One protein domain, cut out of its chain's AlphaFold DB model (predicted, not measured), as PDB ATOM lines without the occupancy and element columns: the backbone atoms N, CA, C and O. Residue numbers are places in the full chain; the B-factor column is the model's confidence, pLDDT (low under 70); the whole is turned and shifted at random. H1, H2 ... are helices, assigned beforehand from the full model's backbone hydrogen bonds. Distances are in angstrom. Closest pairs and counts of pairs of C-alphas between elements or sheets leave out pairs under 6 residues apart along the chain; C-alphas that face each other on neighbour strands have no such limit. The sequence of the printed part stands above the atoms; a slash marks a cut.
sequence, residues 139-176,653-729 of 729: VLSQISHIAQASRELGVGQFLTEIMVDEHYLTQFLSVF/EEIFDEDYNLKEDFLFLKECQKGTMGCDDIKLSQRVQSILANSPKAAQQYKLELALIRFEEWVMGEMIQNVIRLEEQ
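AT A GLANCE: This is residues 139 to 176 and 653 to 729 of the 729 residues of the protein "Putative adenosine deaminase" of Estrella lausannensis (UniProt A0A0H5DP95). Two long helices, H1 and H5, cross as an X; H2 folds back from the end of H1, H4 makes a corner with H5, and short H3 packs on H1. Residues 720 to 729 stick out. The 115 printed residues, with five named helices in the order H1 to H5 and no named strand, are all helix in class, span 52 by 31 by 26 A, and are only just loose, close to compact, with a radius of gyration of the C-alphas of 16.4 A.

IN THESE COORDINATES: H1, residues 139 to 162, begins at C-alpha 139 (42.527, -45.299, -0.775) and is 35.0 A long. H2 is residues 166 to 175, H3 669 to 672, H4 686 to 694. H5, residues 696 to 727, is 47.0 A long and ends at C-alpha 727 (54.599, -33.522, 30.009).

HOW THE PARTS SIT: H1, with residues 151 to 158 alone, touches H5 at a steep tilt of 65 degrees; the closest C-alphas, of Arg 151 and Glu 712, are 6.3 A apart. H1 and H2 form a helical hairpin, closest at the C-alphas of Ile 162 and Leu 169, 5.5 A. H3 touches H1, closest at the C-alphas of Ser 144 and Lys 670, 5.6 A. H4 and H5 touch only at the corner. Every O i to N i+4 pair is within hydrogen-bond range in H1, H2, H4 and H5.

THE WHOLE: Residues 177 to 652 are not printed; C-alphas 176 and 653 are 24.9 A apart. The link H3 to H4 is long. pLDDT is under 70 in residues 139 to 148, 670 to 682 and 719 to 729.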
ATOM      1  N   VAL A 139      41.563 -45.409  -1.886       40.88
ATOM      2  CA  VAL A 139      42.527 -45.299  -0.775       40.88
ATOM      3  C   VAL A 139      42.388 -43.941  -0.082       40.88
ATOM      4  O   VAL A 139      42.317 -43.877   1.146       40.88
ATOM      5  N   LEU A 140      42.240 -42.853  -0.849       39.44
ATOM      6  CA  LEU A 140      41.983 -41.515  -0.293       39.44
ATOM      7  C   LEU A 140      40.649 -41.420   0.467       39.44
ATOM      8  O   LEU A 140      40.556 -40.646   1.424       39.44
ATOM      9  N   SER A 141      39.643 -42.207   0.073       42.91
ATOM     10  CA  SER A 141      38.364 -42.350   0.782       42.91
ATOM     11  C   SER A 141      38.506 -43.163   2.078       42.91
ATOM     12  O   SER A 141      38.012 -42.751   3.128       42.91
ATOM     13  N   GLN A 142      39.249 -44.276   2.053       48.28
ATOM     14  CA  GLN A 142      39.519 -45.086   3.250       48.28
ATOM     15  C   GLN A 142      40.296 -44.302   4.319       48.28
ATOM     16  O   GLN A 142      39.899 -44.308   5.483       48.28
ATOM     17  N   ILE A 143      41.334 -43.553   3.927       49.41
ATOM     18  CA  ILE A 143      42.095 -42.683   4.842       49.41
ATOM     19  C   ILE A 143      41.197 -41.579   5.435       49.41
ATOM     20  O   ILE A 143      41.294 -41.293   6.627       49.41
ATOM     21  N   SER A 144      40.275 -41.012   4.643       50.97
ATOM     22  CA  SER A 144      39.236 -40.077   5.117       50.97
ATOM     23  C   SER A 144      38.417 -40.653   6.275       50.97
ATOM     24  O   SER A 144      38.265 -40.014   7.312       50.97
ATOM     25  N   HIS A 145      37.896 -41.869   6.092       57.84
ATOM     26  CA  HIS A 145      37.050 -42.531   7.083       57.84
ATOM     27  C   HIS A 145      37.804 -42.852   8.378       57.84
ATOM     28  O   HIS A 145      37.239 -42.692   9.459       57.84
ATOM     29  N   ILE A 146      39.080 -43.243   8.284       59.84
ATOM     30  CA  ILE A 146      39.934 -43.479   9.455       59.84
ATOM     31  C   ILE A 146      40.170 -42.163  10.215       59.84
ATOM     32  O   ILE A 146      39.924 -42.110  11.416       59.84
ATOM     33  N   ALA A 147      40.560 -41.083   9.527       60.22
ATOM     34  CA  ALA A 147      40.829 -39.787  10.162       60.22
ATOM     35  C   ALA A 147      39.593 -39.178  10.855       60.22
ATOM     36  O   ALA A 147      39.711 -38.616  11.946       60.22
ATOM     37  N   GLN A 148      38.402 -39.327  10.259       65.94
ATOM     38  CA  GLN A 148      37.134 -38.968  10.902       65.94
ATOM     39  C   GLN A 148      36.905 -39.806  12.171       65.94
ATOM     40  O   GLN A 148      36.708 -39.241  13.248       65.94
ATOM     41  N   ALA A 149      36.971 -41.137  12.059       70.81
ATOM     42  CA  ALA A 149      36.712 -42.046  13.173       70.81
ATOM     43  C   ALA A 149      37.683 -41.834  14.348       70.81
ATOM     44  O   ALA A 149      37.257 -41.867  15.498       70.81
ATOM     45  N   SER A 150      38.964 -41.546  14.082       74.75
ATOM     46  CA  SER A 150      39.955 -41.250  15.126       74.75
ATOM     47  C   SER A 150      39.614 -39.999  15.944       74.75
ATOM     48  O   SER A 150      39.768 -40.025  17.164       74.75
ATOM     49  N   ARG A 151      39.110 -38.918  15.320       81.62
ATOM     50  CA  ARG A 151      38.643 -37.744  16.082       81.62
ATOM     51  C   ARG A 151      37.335 -38.018  16.812       81.62
ATOM     52  O   ARG A 151      37.239 -37.699  17.990       81.62
ATOM     53  N   GLU A 152      36.342 -38.615  16.152       87.06
ATOM     54  CA  GLU A 152      35.056 -38.931  16.795       87.06
ATOM     55  C   GLU A 152      35.247 -39.857  18.016       87.06
ATOM     56  O   GLU A 152      34.558 -39.692  19.026       87.06
ATOM     57  N   LEU A 153      36.234 -40.762  17.967       86.56
ATOM     58  CA  LEU A 153      36.669 -41.592  19.092       86.56
ATOM     59  C   LEU A 153      37.340 -40.774  20.208       86.56
ATOM     60  O   LEU A 153      36.931 -40.905  21.358       86.56
ATOM     61  N   GLY A 154      38.321 -39.921  19.892       87.00
ATOM     62  CA  GLY A 154      39.025 -39.099  20.891       87.00
ATOM     63  C   GLY A 154      38.105 -38.103  21.610       87.00
ATOM     64  O   GLY A 154      38.098 -38.026  22.838       87.00
ATOM     65  N   VAL A 155      37.222 -37.429  20.867       91.62
ATOM     66  CA  VAL A 155      36.164 -36.568  21.430       91.62
ATOM     67  C   VAL A 155      35.167 -37.400  22.255       91.62
ATOM     68  O   VAL A 155      34.674 -36.932  23.280       91.62
ATOM     69  N   GLY A 156      34.896 -38.650  21.862       92.62
ATOM     70  CA  GLY A 156      34.096 -39.601  22.639       92.62
ATOM     71  C   GLY A 156      34.736 -40.020  23.968       92.62
ATOM     72  O   GLY A 156      34.035 -40.105  24.978       92.62
ATOM     73  N   GLN A 157      36.055 -40.231  23.988       89.44
ATOM     74  CA  GLN A 157      36.831 -40.503  25.202       89.44
ATOM     75  C   GLN A 157      36.808 -39.285  26.135       89.44
ATOM     76  O   GLN A 157      36.353 -39.401  27.272       89.44
ATOM     77  N   PHE A 158      37.137 -38.095  25.617       90.06
ATOM     78  CA  PHE A 158      37.083 -36.841  26.375       90.06
ATOM     79  C   PHE A 158      35.694 -36.559  26.960       90.06
ATOM     80  O   PHE A 158      35.571 -36.256  28.146       90.06
ATOM     81  N   LEU A 159      34.629 -36.727  26.165       93.00
ATOM     82  CA  LEU A 159      33.250 -36.600  26.644       93.00
ATOM     83  C   LEU A 159      32.956 -37.575  27.793       93.00
ATOM     84  O   LEU A 159      32.248 -37.209  28.727       93.00
ATOM     85  N   THR A 160      33.476 -38.802  27.728       91.25
ATOM     86  CA  THR A 160      33.267 -39.828  28.761       91.25
ATOM     87  C   THR A 160      33.950 -39.443  30.076       91.25
ATOM     88  O   THR A 160      33.339 -39.581  31.135       91.25
ATOM     89  N   GLU A 161      35.165 -38.899  30.008       87.31
ATOM     90  CA  GLU A 161      35.926 -38.413  31.166       87.31
ATOM     91  C   GLU A 161      35.256 -37.206  31.831       87.31
ATOM     92  O   GLU A 161      35.008 -37.224  33.037       87.31
ATOM     93  N   ILE A 162      34.883 -36.181  31.056       89.56
ATOM     94  CA  ILE A 162      34.234 -34.983  31.610       89.56
ATOM     95  C   ILE A 162      32.777 -35.224  32.033       89.56
ATOM     96  O   ILE A 162      32.199 -34.376  32.702       89.56
ATOM     97  N   MET A 163      32.155 -36.360  31.685       89.31
ATOM     98  CA  MET A 163      30.736 -36.629  31.981       89.31
ATOM     99  C   MET A 163      30.410 -36.676  33.484       89.31
ATOM    100  O   MET A 163      29.237 -36.591  33.860       89.31
ATOM    101  N   VAL A 164      31.422 -36.855  34.340       87.19
ATOM    102  CA  VAL A 164      31.280 -36.820  35.806       87.19
ATOM    103  C   VAL A 164      31.492 -35.425  36.401       87.19
ATOM    104  O   VAL A 164      31.102 -35.205  37.545       87.19
ATOM    105  N   ASP A 165      32.062 -34.486  35.642       87.94
ATOM    106  CA  ASP A 165      32.290 -33.106  36.066       87.94
ATOM    107  C   ASP A 165      31.256 -32.171  35.422       87.94
ATOM    108  O   ASP A 165      31.218 -31.948  34.209       87.94
ATOM    109  N   GLU A 166      30.390 -31.600  36.257       88.44
ATOM    110  CA  GLU A 166      29.318 -30.725  35.793       88.44
ATOM    111  C   GLU A 166      29.838 -29.452  35.102       88.44
ATOM    112  O   GLU A 166      29.177 -28.941  34.191       88.44
ATOM    113  N   HIS A 167      31.006 -28.941  35.497       87.75
ATOM    114  CA  HIS A 167      31.582 -27.723  34.943       87.75
ATOM    115  C   HIS A 167      32.160 -27.975  33.548       87.75
ATOM    116  O   HIS A 167      31.731 -27.319  32.594       87.75
ATOM    117  N   TYR A 168      33.050 -28.961  33.395       87.88
ATOM    118  CA  TYR A 168      33.642 -29.296  32.094       87.88
ATOM    119  C   TYR A 168      32.596 -29.788  31.090       87.88
ATOM    120  O   TYR A 168      32.608 -29.350  29.938       87.88
ATOM    121  N   LEU A 169      31.623 -30.609  31.510       91.12
ATOM    122  CA  LEU A 169      30.529 -31.010  30.624       91.12
ATOM    123  C   LEU A 169      29.662 -29.812  30.199       91.12
ATOM    124  O   LEU A 169      29.250 -29.734  29.042       91.12
ATOM    125  N   THR A 170      29.405 -28.853  31.098       91.00
ATOM    126  CA  THR A 170      28.662 -27.631  30.742       91.00
ATOM    127  C   THR A 170      29.468 -26.752  29.774       91.00
ATOM    128  O   THR A 170      28.881 -26.211  28.838       91.00
ATOM    129  N   GLN A 171      30.799 -26.662  29.914       89.94
ATOM    130  CA  GLN A 171      31.662 -25.984  28.935       89.94
ATOM    131  C   GLN A 171      31.613 -26.669  27.558       89.94
ATOM    132  O   GLN A 171      31.273 -26.016  26.571       89.94
ATOM    133  N   PHE A 172      31.861 -27.983  27.488       93.44
ATOM    134  CA  PHE A 172      31.790 -28.779  26.251       93.44
ATOM    135  C   PHE A 172      30.437 -28.600  25.549       93.44
ATOM    136  O   PHE A 172      30.371 -28.270  24.363       93.44
ATOM    137  N   LEU A 173      29.337 -28.729  26.297       95.06
ATOM    138  CA  LEU A 173      27.991 -28.559  25.759       95.06
ATOM    139  C   LEU A 173      27.643 -27.104  25.425       95.06
ATOM    140  O   LEU A 173      26.748 -26.896  24.612       95.06
ATOM    141  N   SER A 174      28.332 -26.095  25.963       92.44
ATOM    142  CA  SER A 174      28.121 -24.695  25.555       92.44
ATOM    143  C   SER A 174      28.597 -24.416  24.123       92.44
ATOM    144  O   SER A 174      27.994 -23.597  23.430       92.44
ATOM    145  N   VAL A 175      29.615 -25.143  23.642       93.56
ATOM    146  CA  VAL A 175      30.184 -24.980  22.290       93.56
ATOM    147  C   VAL A 175      29.854 -26.125  21.323       93.56
ATOM    148  O   VAL A 175      29.994 -25.945  20.115       93.56
ATOM    149  N   PHE A 176      29.329 -27.258  21.807       96.94
ATOM    150  CA  PHE A 176      28.846 -28.362  20.965       96.94
ATOM    151  C   PHE A 176      27.706 -27.933  20.006       96.94
ATOM    152  O   PHE A 176      26.677 -27.444  20.487       96.94
ATOM    153  N   GLU A 653      16.277 -31.012  -0.819       93.62
ATOM    154  CA  GLU A 653      17.084 -32.225  -0.657       93.62
ATOM    155  C   GLU A 653      17.945 -32.241   0.616       93.62
ATOM    156  O   GLU A 653      18.348 -31.198   1.126       93.62
ATOM    157  N   GLU A 654      18.309 -33.440   1.067       95.00
ATOM    158  CA  GLU A 654      19.338 -33.666   2.090       95.00
ATOM    159  C   GLU A 654      20.741 -33.845   1.488       95.00
ATOM    160  O   GLU A 654      20.874 -34.286   0.344       95.00
ATOM    161  N   ILE A 655      21.791 -33.581   2.275       94.94
ATOM    162  CA  ILE A 655      23.184 -33.946   1.941       94.94
ATOM    163  C   ILE A 655      23.500 -35.418   2.252       94.94
ATOM    164  O   ILE A 655      24.530 -35.931   1.818       94.94
ATOM    165  N   PHE A 656      22.627 -36.089   3.007       93.56
ATOM    166  CA  PHE A 656      22.774 -37.481   3.425       93.56
ATOM    167  C   PHE A 656      21.903 -38.437   2.599       93.56
ATOM    168  O   PHE A 656      20.909 -38.031   1.991       93.56
ATOM    169  N   ASP A 657      22.261 -39.719   2.620       90.56
ATOM    170  CA  ASP A 657      21.398 -40.827   2.204       90.56
ATOM    171  C   ASP A 657      20.490 -41.320   3.357       90.56
ATOM    172  O   ASP A 657      20.312 -40.652   4.383       90.56
ATOM    173  N   GLU A 658      19.867 -42.488   3.190       84.06
ATOM    174  CA  GLU A 658      18.996 -43.078   4.210       84.06
ATOM    175  C   GLU A 658      19.769 -43.531   5.463       84.06
ATOM    176  O   GLU A 658      19.289 -43.311   6.579       84.06
ATOM    177  N   ASP A 659      20.974 -44.079   5.274       85.50
ATOM    178  CA  ASP A 659      21.852 -44.661   6.301       85.50
ATOM    179  C   ASP A 659      22.757 -43.629   7.006       85.50
ATOM    180  O   ASP A 659      23.386 -43.936   8.022       85.50
ATOM    181  N   TYR A 660      22.683 -42.365   6.567       88.12
ATOM    182  CA  TYR A 660      23.402 -41.182   7.061       88.12
ATOM    183  C   TYR A 660      24.852 -41.076   6.557       88.12
ATOM    184  O   TYR A 660      25.654 -40.323   7.116       88.12
ATOM    185  N   ASN A 661      25.182 -41.743   5.449       88.00
ATOM    186  CA  ASN A 661      26.373 -41.403   4.681       88.00
ATOM    187  C   ASN A 661      26.146 -40.072   3.954       88.00
ATOM    188  O   ASN A 661      25.039 -39.766   3.509       88.00
ATOM    189  N   LEU A 662      27.208 -39.286   3.780       88.12
ATOM    190  CA  LEU A 662      27.197 -38.151   2.857       88.12
ATOM    191  C   LEU A 662      27.027 -38.654   1.416       88.12
ATOM    192  O   LEU A 662      27.765 -39.549   0.991       88.12
ATOM    193  N   LYS A 663      26.095 -38.048   0.668       88.50
ATOM    194  CA  LYS A 663      25.942 -38.239  -0.783       88.50
ATOM    195  C   LYS A 663      27.249 -37.903  -1.510       88.50
ATOM    196  O   LYS A 663      28.036 -37.086  -1.034       88.50
ATOM    197  N   GLU A 664      27.430 -38.468  -2.704       83.94
ATOM    198  CA  GLU A 664      28.631 -38.311  -3.542       83.94
ATOM    199  C   GLU A 664      29.076 -36.844  -3.709       83.94
ATOM    200  O   GLU A 664      30.233 -36.519  -3.449       83.94
ATOM    201  N   ASP A 665      28.132 -35.945  -4.016       83.00
ATOM    202  CA  ASP A 665      28.353 -34.494  -4.138       83.00
ATOM    203  C   ASP A 665      29.022 -33.846  -2.910       83.00
ATOM    204  O   ASP A 665      29.708 -32.835  -3.041       83.00
ATOM    205  N   PHE A 666      28.822 -34.414  -1.718       85.12
ATOM    206  CA  PHE A 666      29.254 -33.861  -0.433       85.12
ATOM    207  C   PHE A 666      30.437 -34.615   0.193       85.12
ATOM    208  O   PHE A 666      30.837 -34.308   1.316       85.12
ATOM    209  N   LEU A 667      31.048 -35.571  -0.523       79.06
ATOM    210  CA  LEU A 667      32.181 -36.352  -0.008       79.06
ATOM    211  C   LEU A 667      33.417 -35.504   0.338       79.06
ATOM    212  O   LEU A 667      34.191 -35.913   1.199       79.06
ATOM    213  N   PHE A 668      33.563 -34.301  -0.231       72.06
ATOM    214  CA  PHE A 668      34.624 -33.351   0.139       72.06
ATOM    215  C   PHE A 668      34.578 -32.930   1.623       72.06
ATOM    216  O   PHE A 668      35.609 -32.566   2.184       72.06
ATOM    217  N   LEU A 669      33.429 -33.042   2.308       74.00
ATOM    218  CA  LEU A 669      33.358 -32.839   3.762       74.00
ATOM    219  C   LEU A 669      34.178 -33.887   4.536       74.00
ATOM    220  O   LEU A 669      34.714 -33.574   5.597       74.00
ATOM    221  N   LYS A 670      34.364 -35.095   3.984       67.94
ATOM    222  CA  LYS A 670      35.301 -36.092   4.529       67.94
ATOM    223  C   LYS A 670      36.762 -35.721   4.272       67.94
ATOM    224  O   LYS A 670      37.648 -36.229   4.954       67.94
ATOM    225  N   GLU A 671      37.033 -34.863   3.290       63.03
ATOM    226  CA  GLU A 671      38.383 -34.379   2.983       63.03
ATOM    227  C   GLU A 671      38.764 -33.180   3.849       63.03
ATOM    228  O   GLU A 671      39.874 -33.156   4.368       63.03
ATOM    229  N   CYS A 672      37.806 -32.292   4.137       64.31
ATOM    230  CA  CYS A 672      37.844 -31.375   5.285       64.31
ATOM    231  C   CYS A 672      38.330 -32.098   6.558       64.31
ATOM    232  O   CYS A 672      39.292 -31.689   7.199       64.31
ATOM    233  N   GLN A 673      37.735 -33.259   6.854       57.41
ATOM    234  CA  GLN A 673      38.076 -34.116   7.996       57.41
ATOM    235  C   GLN A 673      39.476 -34.775   7.934       57.41
ATOM    236  O   GLN A 673      39.779 -35.595   8.804       57.41
ATOM    237  N   LYS A 674      40.344 -34.437   6.966       53.50
ATOM    238  CA  LYS A 674      41.761 -34.859   6.923       53.50
ATOM    239  C   LYS A 674      42.714 -33.869   7.616       53.50
ATOM    240  O   LYS A 674      43.916 -34.120   7.630       53.50
ATOM    241  N   GLY A 675      42.216 -32.763   8.179       50.03
ATOM    242  CA  GLY A 675      43.041 -31.783   8.901       50.03
ATOM    243  C   GLY A 675      43.864 -30.858   7.996       50.03
ATOM    244  O   GLY A 675      44.830 -30.240   8.443       50.03
ATOM    245  N   THR A 676      43.499 -30.735   6.716       46.31
ATOM    246  CA  THR A 676      43.979 -29.630   5.881       46.31
ATOM    247  C   THR A 676      43.354 -28.331   6.380       46.31
ATOM    248  O   THR A 676      42.169 -28.093   6.142       46.31
ATOM    249  N   MET A 677      44.150 -27.489   7.048       40.12
ATOM    250  CA  MET A 677      43.788 -26.096   7.343       40.12
ATOM    251  C   MET A 677      43.209 -25.443   6.080       40.12
ATOM    252  O   MET A 677      43.903 -25.385   5.066       40.12
ATOM    253  N   GLY A 678      41.955 -24.981   6.149       49.66
ATOM    254  CA  GLY A 678      41.257 -24.398   4.998       49.66
ATOM    255  C   GLY A 678      40.036 -25.174   4.493       49.66
ATOM    256  O   GLY A 678      39.859 -25.314   3.287       49.66
ATOM    257  N   CYS A 679      39.129 -25.627   5.373       55.12
ATOM    258  CA  CYS A 679      37.776 -26.019   4.934       55.12
ATOM    259  C   CYS A 679      37.064 -24.893   4.157       55.12
ATOM    260  O   CYS A 679      36.288 -25.163   3.243       55.12
ATOM    261  N   ASP A 680      37.352 -23.635   4.498       52.59
ATOM    262  CA  ASP A 680      36.851 -22.438   3.817       52.59
ATOM    263  C   ASP A 680      37.509 -22.194   2.442       52.59
ATOM    264  O   ASP A 680      36.941 -21.484   1.613       52.59
ATOM    265  N   ASP A 681      38.661 -22.821   2.165       56.06
ATOM    266  CA  ASP A 681      39.364 -22.758   0.876       56.06
ATOM    267  C   ASP A 681      38.879 -23.833  -0.122       56.06
ATOM    268  O   ASP A 681      39.224 -23.795  -1.310       56.06
ATOM    269  N   ILE A 682      38.047 -24.793   0.316       67.69
ATOM    270  CA  ILE A 682      37.490 -25.831  -0.563       67.69
ATOM    271  C   ILE A 682      36.448 -25.214  -1.503       67.69
ATOM    272  O   ILE A 682      35.283 -24.992  -1.163       67.69
ATOM    273  N   LYS A 683      36.868 -24.979  -2.750       72.56
ATOM    274  CA  LYS A 683      36.015 -24.440  -3.811       72.56
ATOM    275  C   LYS A 683      34.917 -25.433  -4.215       72.56
ATOM    276  O   LYS A 683      35.123 -26.296  -5.068       72.56
ATOM    277  N   LEU A 684      33.730 -25.252  -3.637       83.00
ATOM    278  CA  LEU A 684      32.516 -26.022  -3.929       83.00
ATOM    279  C   LEU A 684      32.228 -26.124  -5.435       83.00
ATOM    280  O   LEU A 684      32.334 -25.133  -6.164       83.00
ATOM    281  N   SER A 685      31.780 -27.295  -5.895       84.38
ATOM    282  CA  SER A 685      31.337 -27.481  -7.283       84.38
ATOM    283  C   SER A 685      30.073 -26.660  -7.579       84.38
ATOM    284  O   SER A 685      29.270 -26.396  -6.684       84.38
ATOM    285  N   GLN A 686      29.845 -26.285  -8.843       87.88
ATOM    286  CA  GLN A 686      28.623 -25.560  -9.238       87.88
ATOM    287  C   GLN A 686      27.341 -26.341  -8.895       87.88
ATOM    288  O   GLN A 686      26.333 -25.737  -8.531       87.88
ATOM    289  N   ARG A 687      27.389 -27.680  -8.946       88.88
ATOM    290  CA  ARG A 687      26.287 -28.561  -8.532       88.88
ATOM    291  C   ARG A 687      26.013 -28.448  -7.031       88.88
ATOM    292  O   ARG A 687      24.871 -28.207  -6.657       88.88
ATOM    293  N   VAL A 688      27.045 -28.516  -6.187       89.19
ATOM    294  CA  VAL A 688      26.911 -28.333  -4.730       89.19
ATOM    295  C   VAL A 688      26.403 -26.932  -4.387       89.19
ATOM    296  O   VAL A 688      25.469 -26.805  -3.602       89.19
ATOM    297  N   GLN A 689      26.950 -25.884  -5.014       90.69
ATOM    298  CA  GLN A 689      26.471 -24.508  -4.828       90.69
ATOM    299  C   GLN A 689      24.982 -24.375  -5.190       90.69
ATOM    300  O   GLN A 689      24.221 -23.771  -4.439       90.69
ATOM    301  N   SER A 690      24.546 -24.996  -6.293       91.56
ATOM    302  CA  SER A 690      23.138 -25.018  -6.704       91.56
ATOM    303  C   SER A 690      22.242 -25.777  -5.714       91.56
ATOM    304  O   SER A 690      21.179 -25.278  -5.351       91.56
ATOM    305  N   ILE A 691      22.673 -26.942  -5.212       92.38
ATOM    306  CA  ILE A 691      21.920 -27.704  -4.198       92.38
ATOM    307  C   ILE A 691      21.776 -26.886  -2.907       92.38
ATOM    308  O   ILE A 691      20.677 -26.785  -2.370       92.38
ATOM    309  N   LEU A 692      22.854 -26.258  -2.426       91.69
ATOM    310  CA  LEU A 692      22.833 -25.447  -1.202       91.69
ATOM    311  C   LEU A 692      22.023 -24.147  -1.357       91.69
ATOM    312  O   LEU A 692      21.426 -23.694  -0.384       91.69
ATOM    313  N   ALA A 693      21.960 -23.567  -2.559       89.50
ATOM    314  CA  ALA A 693      21.126 -22.397  -2.842       89.50
ATOM    315  C   ALA A 693      19.624 -22.734  -2.934       89.50
ATOM    316  O   ALA A 693      18.794 -21.925  -2.529       89.50
ATOM    317  N   ASN A 694      19.271 -23.918  -3.452       90.69
ATOM    318  CA  ASN A 694      17.879 -24.321  -3.697       90.69
ATOM    319  C   ASN A 694      17.284 -25.239  -2.609       90.69
ATOM    320  O   ASN A 694      16.071 -25.444  -2.584       90.69
ATOM    321  N   SER A 695      18.098 -25.787  -1.700       93.62
ATOM    322  CA  SER A 695      17.636 -26.591  -0.562       93.62
ATOM    323  C   SER A 695      18.016 -25.954   0.781       93.62
ATOM    324  O   SER A 695      19.146 -26.117   1.256       93.62
ATOM    325  N   PRO A 696      17.056 -25.304   1.467       93.81
ATOM    326  CA  PRO A 696      17.223 -24.865   2.849       93.81
ATOM    327  C   PRO A 696      17.628 -25.998   3.804       93.81
ATOM    328  O   PRO A 696      18.422 -25.761   4.717       93.81
ATOM    329  N   LYS A 697      17.141 -27.233   3.586       95.56
ATOM    330  CA  LYS A 697      17.539 -28.410   4.376       95.56
ATOM    331  C   LYS A 697      19.012 -28.772   4.163       95.56
ATOM    332  O   LYS A 697      19.734 -28.916   5.150       95.56
ATOM    333  N   ALA A 698      19.482 -28.835   2.914       95.25
ATOM    334  CA  ALA A 698      20.891 -29.098   2.611       95.25
ATOM    335  C   ALA A 698      21.795 -27.998   3.181       95.25
ATOM    336  O   ALA A 698      22.818 -28.304   3.786       95.25
ATOM    337  N   ALA A 699      21.388 -26.729   3.056       93.25
ATOM    338  CA  ALA A 699      22.119 -25.589   3.604       93.25
ATOM    339  C   ALA A 699      22.333 -25.700   5.123       93.25
ATOM    340  O   ALA A 699      23.456 -25.516   5.593       93.25
ATOM    341  N   GLN A 700      21.297 -26.047   5.900       95.25
ATOM    342  CA  GLN A 700      21.457 -26.210   7.351       95.25
ATOM    343  C   GLN A 700      22.222 -27.491   7.727       95.25
ATOM    344  O   GLN A 700      23.024 -27.451   8.658       95.25
ATOM    345  N   GLN A 701      22.050 -28.606   6.999       96.00
ATOM    346  CA  GLN A 701      22.855 -29.818   7.228       96.00
ATOM    347  C   GLN A 701      24.347 -29.549   6.952       96.00
ATOM    348  O   GLN A 701      25.201 -29.947   7.738       96.00
ATOM    349  N   TYR A 702      24.659 -28.803   5.889       93.56
ATOM    350  CA  TYR A 702      26.021 -28.405   5.530       93.56
ATOM    351  C   TYR A 702      26.664 -27.480   6.578       93.56
ATOM    352  O   TYR A 702      27.786 -27.737   7.017       93.56
ATOM    353  N   LYS A 703      25.937 -26.445   7.042       92.31
ATOM    354  CA  LYS A 703      26.388 -25.580   8.150       92.31
ATOM    355  C   LYS A 703      26.683 -26.396   9.419       92.31
ATOM    356  O   LYS A 703      27.694 -26.147  10.074       92.31
ATOM    357  N   LEU A 704      25.821 -27.364   9.751       95.12
ATOM    358  CA  LEU A 704      25.977 -28.220  10.928       95.12
ATOM    359  C   LEU A 704      27.210 -29.130  10.831       95.12
ATOM    360  O   LEU A 704      27.978 -29.193  11.787       95.12
ATOM    361  N   GLU A 705      27.436 -29.803   9.699       92.88
ATOM    362  CA  GLU A 705      28.605 -30.682   9.549       92.88
ATOM    363  C   GLU A 705      29.924 -29.904   9.629       92.88
ATOM    364  O   GLU A 705      30.820 -30.323  10.359       92.88
ATOM    365  N   LEU A 706      30.036 -28.732   8.987       89.50
ATOM    366  CA  LEU A 706      31.219 -27.872   9.142       89.50
ATOM    367  C   LEU A 706      31.442 -27.431  10.598       89.50
ATOM    368  O   LEU A 706      32.583 -27.357  11.055       89.50
ATOM    369  N   ALA A 707      30.368 -27.140  11.337       91.81
ATOM    370  CA  ALA A 707      30.467 -26.789  12.749       91.81
ATOM    371  C   ALA A 707      30.917 -27.976  13.615       91.81
ATOM    372  O   ALA A 707      31.716 -27.786  14.531       91.81
ATOM    373  N   LEU A 708      30.440 -29.192  13.322       92.56
ATOM    374  CA  LEU A 708      30.839 -30.416  14.022       92.56
ATOM    375  C   LEU A 708      32.314 -30.758  13.770       92.56
ATOM    376  O   LEU A 708      33.026 -31.051  14.724       92.56
ATOM    377  N   ILE A 709      32.790 -30.626  12.528       87.06
ATOM    378  CA  ILE A 709      34.204 -30.833  12.169       87.06
ATOM    379  C   ILE A 709      35.102 -29.862  12.950       87.06
ATOM    380  O   ILE A 709      36.007 -30.297  13.655       87.06
ATOM    381  N   ARG A 710      34.788 -28.559  12.923       86.62
ATOM    382  CA  ARG A 710      35.534 -27.534  13.680       86.62
ATOM    383  C   ARG A 710      35.502 -27.762  15.193       86.62
ATOM    384  O   ARG A 710      36.478 -27.471  15.878       86.62
ATOM    385  N   PHE A 711      34.387 -28.268  15.722       91.12
ATOM    386  CA  PHE A 711      34.262 -28.632  17.134       91.12
ATOM    387  C   PHE A 711      35.172 -29.816  17.497       91.12
ATOM    388  O   PHE A 711      35.862 -29.752  18.511       91.12
ATOM    389  N   GLU A 712      35.219 -30.865  16.669       90.19
ATOM    390  CA  GLU A 712      36.137 -31.996  16.864       90.19
ATOM    391  C   GLU A 712      37.601 -31.550  16.828       90.19
ATOM    392  O   GLU A 712      38.383 -31.928  17.695       90.19
ATOM    393  N   GLU A 713      37.971 -30.740  15.833       83.69
ATOM    394  CA  GLU A 713      39.329 -30.213  15.674       83.69
ATOM    395  C   GLU A 713      39.749 -29.360  16.878       83.69
ATOM    396  O   GLU A 713      40.861 -29.524  17.382       83.69
ATOM    397  N   TRP A 714      38.852 -28.510  17.392       85.31
ATOM    398  CA  TRP A 714      39.109 -27.727  18.601       85.31
ATOM    399  C   TRP A 714      39.265 -28.606  19.850       85.31
ATOM    400  O   TRP A 714      40.258 -28.457  20.558       85.31
ATOM    401  N   VAL A 715      38.350 -29.556  20.103       86.38
ATOM    402  CA  VAL A 715      38.447 -30.457  21.271       86.38
ATOM    403  C   VAL A 715      39.751 -31.258  21.237       86.38
ATOM    404  O   VAL A 715      40.462 -31.304  22.239       86.38
ATOM    405  N   MET A 716      40.113 -31.833  20.086       81.88
ATOM    406  CA  MET A 716      41.375 -32.567  19.941       81.88
ATOM    407  C   MET A 716      42.599 -31.653  20.127       81.88
ATOM    408  O   MET A 716      43.593 -32.076  20.717       81.88
ATOM    409  N   GLY A 717      42.525 -30.392  19.687       77.94
ATOM    410  CA  GLY A 717      43.554 -29.381  19.935       77.94
ATOM    411  C   GLY A 717      43.750 -29.074  21.424       77.94
ATOM    412  O   GLY A 717      44.881 -29.102  21.907       77.94
ATOM    413  N   GLU A 718      42.665 -28.847  22.171       70.25
ATOM    414  CA  GLU A 718      42.718 -28.627  23.627       70.25
ATOM    415  C   GLU A 718      43.224 -29.868  24.378       70.25
ATOM    416  O   GLU A 718      44.017 -29.735  25.311       70.25
ATOM    417  N   MET A 719      42.832 -31.082  23.965       64.44
ATOM    418  CA  MET A 719      43.384 -32.325  24.529       64.44
ATOM    419  C   MET A 719      44.905 -32.381  24.358       64.44
ATOM    420  O   MET A 719      45.619 -32.591  25.336       64.44
ATOM    421  N   ILE A 720      45.415 -32.130  23.146       58.78
ATOM    422  CA  ILE A 720      46.858 -32.129  22.857       58.78
ATOM    423  C   ILE A 720      47.583 -31.053  23.680       58.78
ATOM    424  O   ILE A 720      48.620 -31.337  24.275       58.78
ATOM    425  N   GLN A 721      47.031 -29.840  23.780       59.50
ATOM    426  CA  GLN A 721      47.615 -28.770  24.600       59.50
ATOM    427  C   GLN A 721      47.651 -29.119  26.093       59.50
ATOM    428  O   GLN A 721      48.603 -28.754  26.782       59.50
ATOM    429  N   ASN A 722      46.652 -29.838  26.607       57.03
ATOM    430  CA  ASN A 722      46.641 -30.274  28.001       57.03
ATOM    431  C   ASN A 722      47.564 -31.476  28.258       57.03
ATOM    432  O   ASN A 722      48.157 -31.529  29.330       57.03
ATOM    433  N   VAL A 723      47.764 -32.377  27.287       51.09
ATOM    434  CA  VAL A 723      48.805 -33.423  27.367       51.09
ATOM    435  C   VAL A 723      50.199 -32.794  27.400       51.09
ATOM    436  O   VAL A 723      50.954 -33.080  28.320       51.09
ATOM    437  N   ILE A 724      50.510 -31.863  26.488       42.31
ATOM    438  CA  ILE A 724      51.810 -31.162  26.465       42.31
ATOM    439  C   ILE A 724      52.080 -30.468  27.810       42.31
ATOM    440  O   ILE A 724      53.129 -30.675  28.410       42.31
ATOM    441  N   ARG A 725      51.101 -29.737  28.361       45.69
ATOM    442  CA  ARG A 725      51.221 -29.087  29.683       45.69
ATOM    443  C   ARG A 725      51.412 -30.054  30.858       45.69
ATOM    444  O   ARG A 725      51.791 -29.588  31.929       45.69
ATOM    445  N   LEU A 726      51.093 -31.340  30.697       46.41
ATOM    446  CA  LEU A 726      51.305 -32.398  31.695       46.41
ATOM    447  C   LEU A 726      52.618 -33.169  31.472       46.41
ATOM    448  O   LEU A 726      53.073 -33.837  32.393       46.41
ATOM    449  N   GLU A 727      53.226 -33.072  30.287       37.81
ATOM    450  CA  GLU A 727      54.599 -33.522  30.009       37.81
ATOM    451  C   GLU A 727      55.644 -32.436  30.351       37.81
ATOM    452  O   GLU A 727      56.809 -32.745  30.593       37.81
ATOM    453  N   GLU A 728      55.228 -31.164  30.407       41.62
ATOM    454  CA  GLU A 728      56.036 -30.003  30.821       41.62
ATOM    455  C   GLU A 728      56.073 -29.750  32.353       41.62
ATOM    456  O   GLU A 728      56.737 -28.801  32.782       41.62
ATOM    457  N   GLN A 729      55.369 -30.549  33.174       41.44
ATOM    458  CA  GLN A 729      55.212 -30.371  34.639       41.44
ATOM    459  C   GLN A 729      55.866 -31.476  35.481       41.44
ATOM    460  O   GLN A 729      56.514 -31.102  36.486       41.44
TER     461      GLN A 729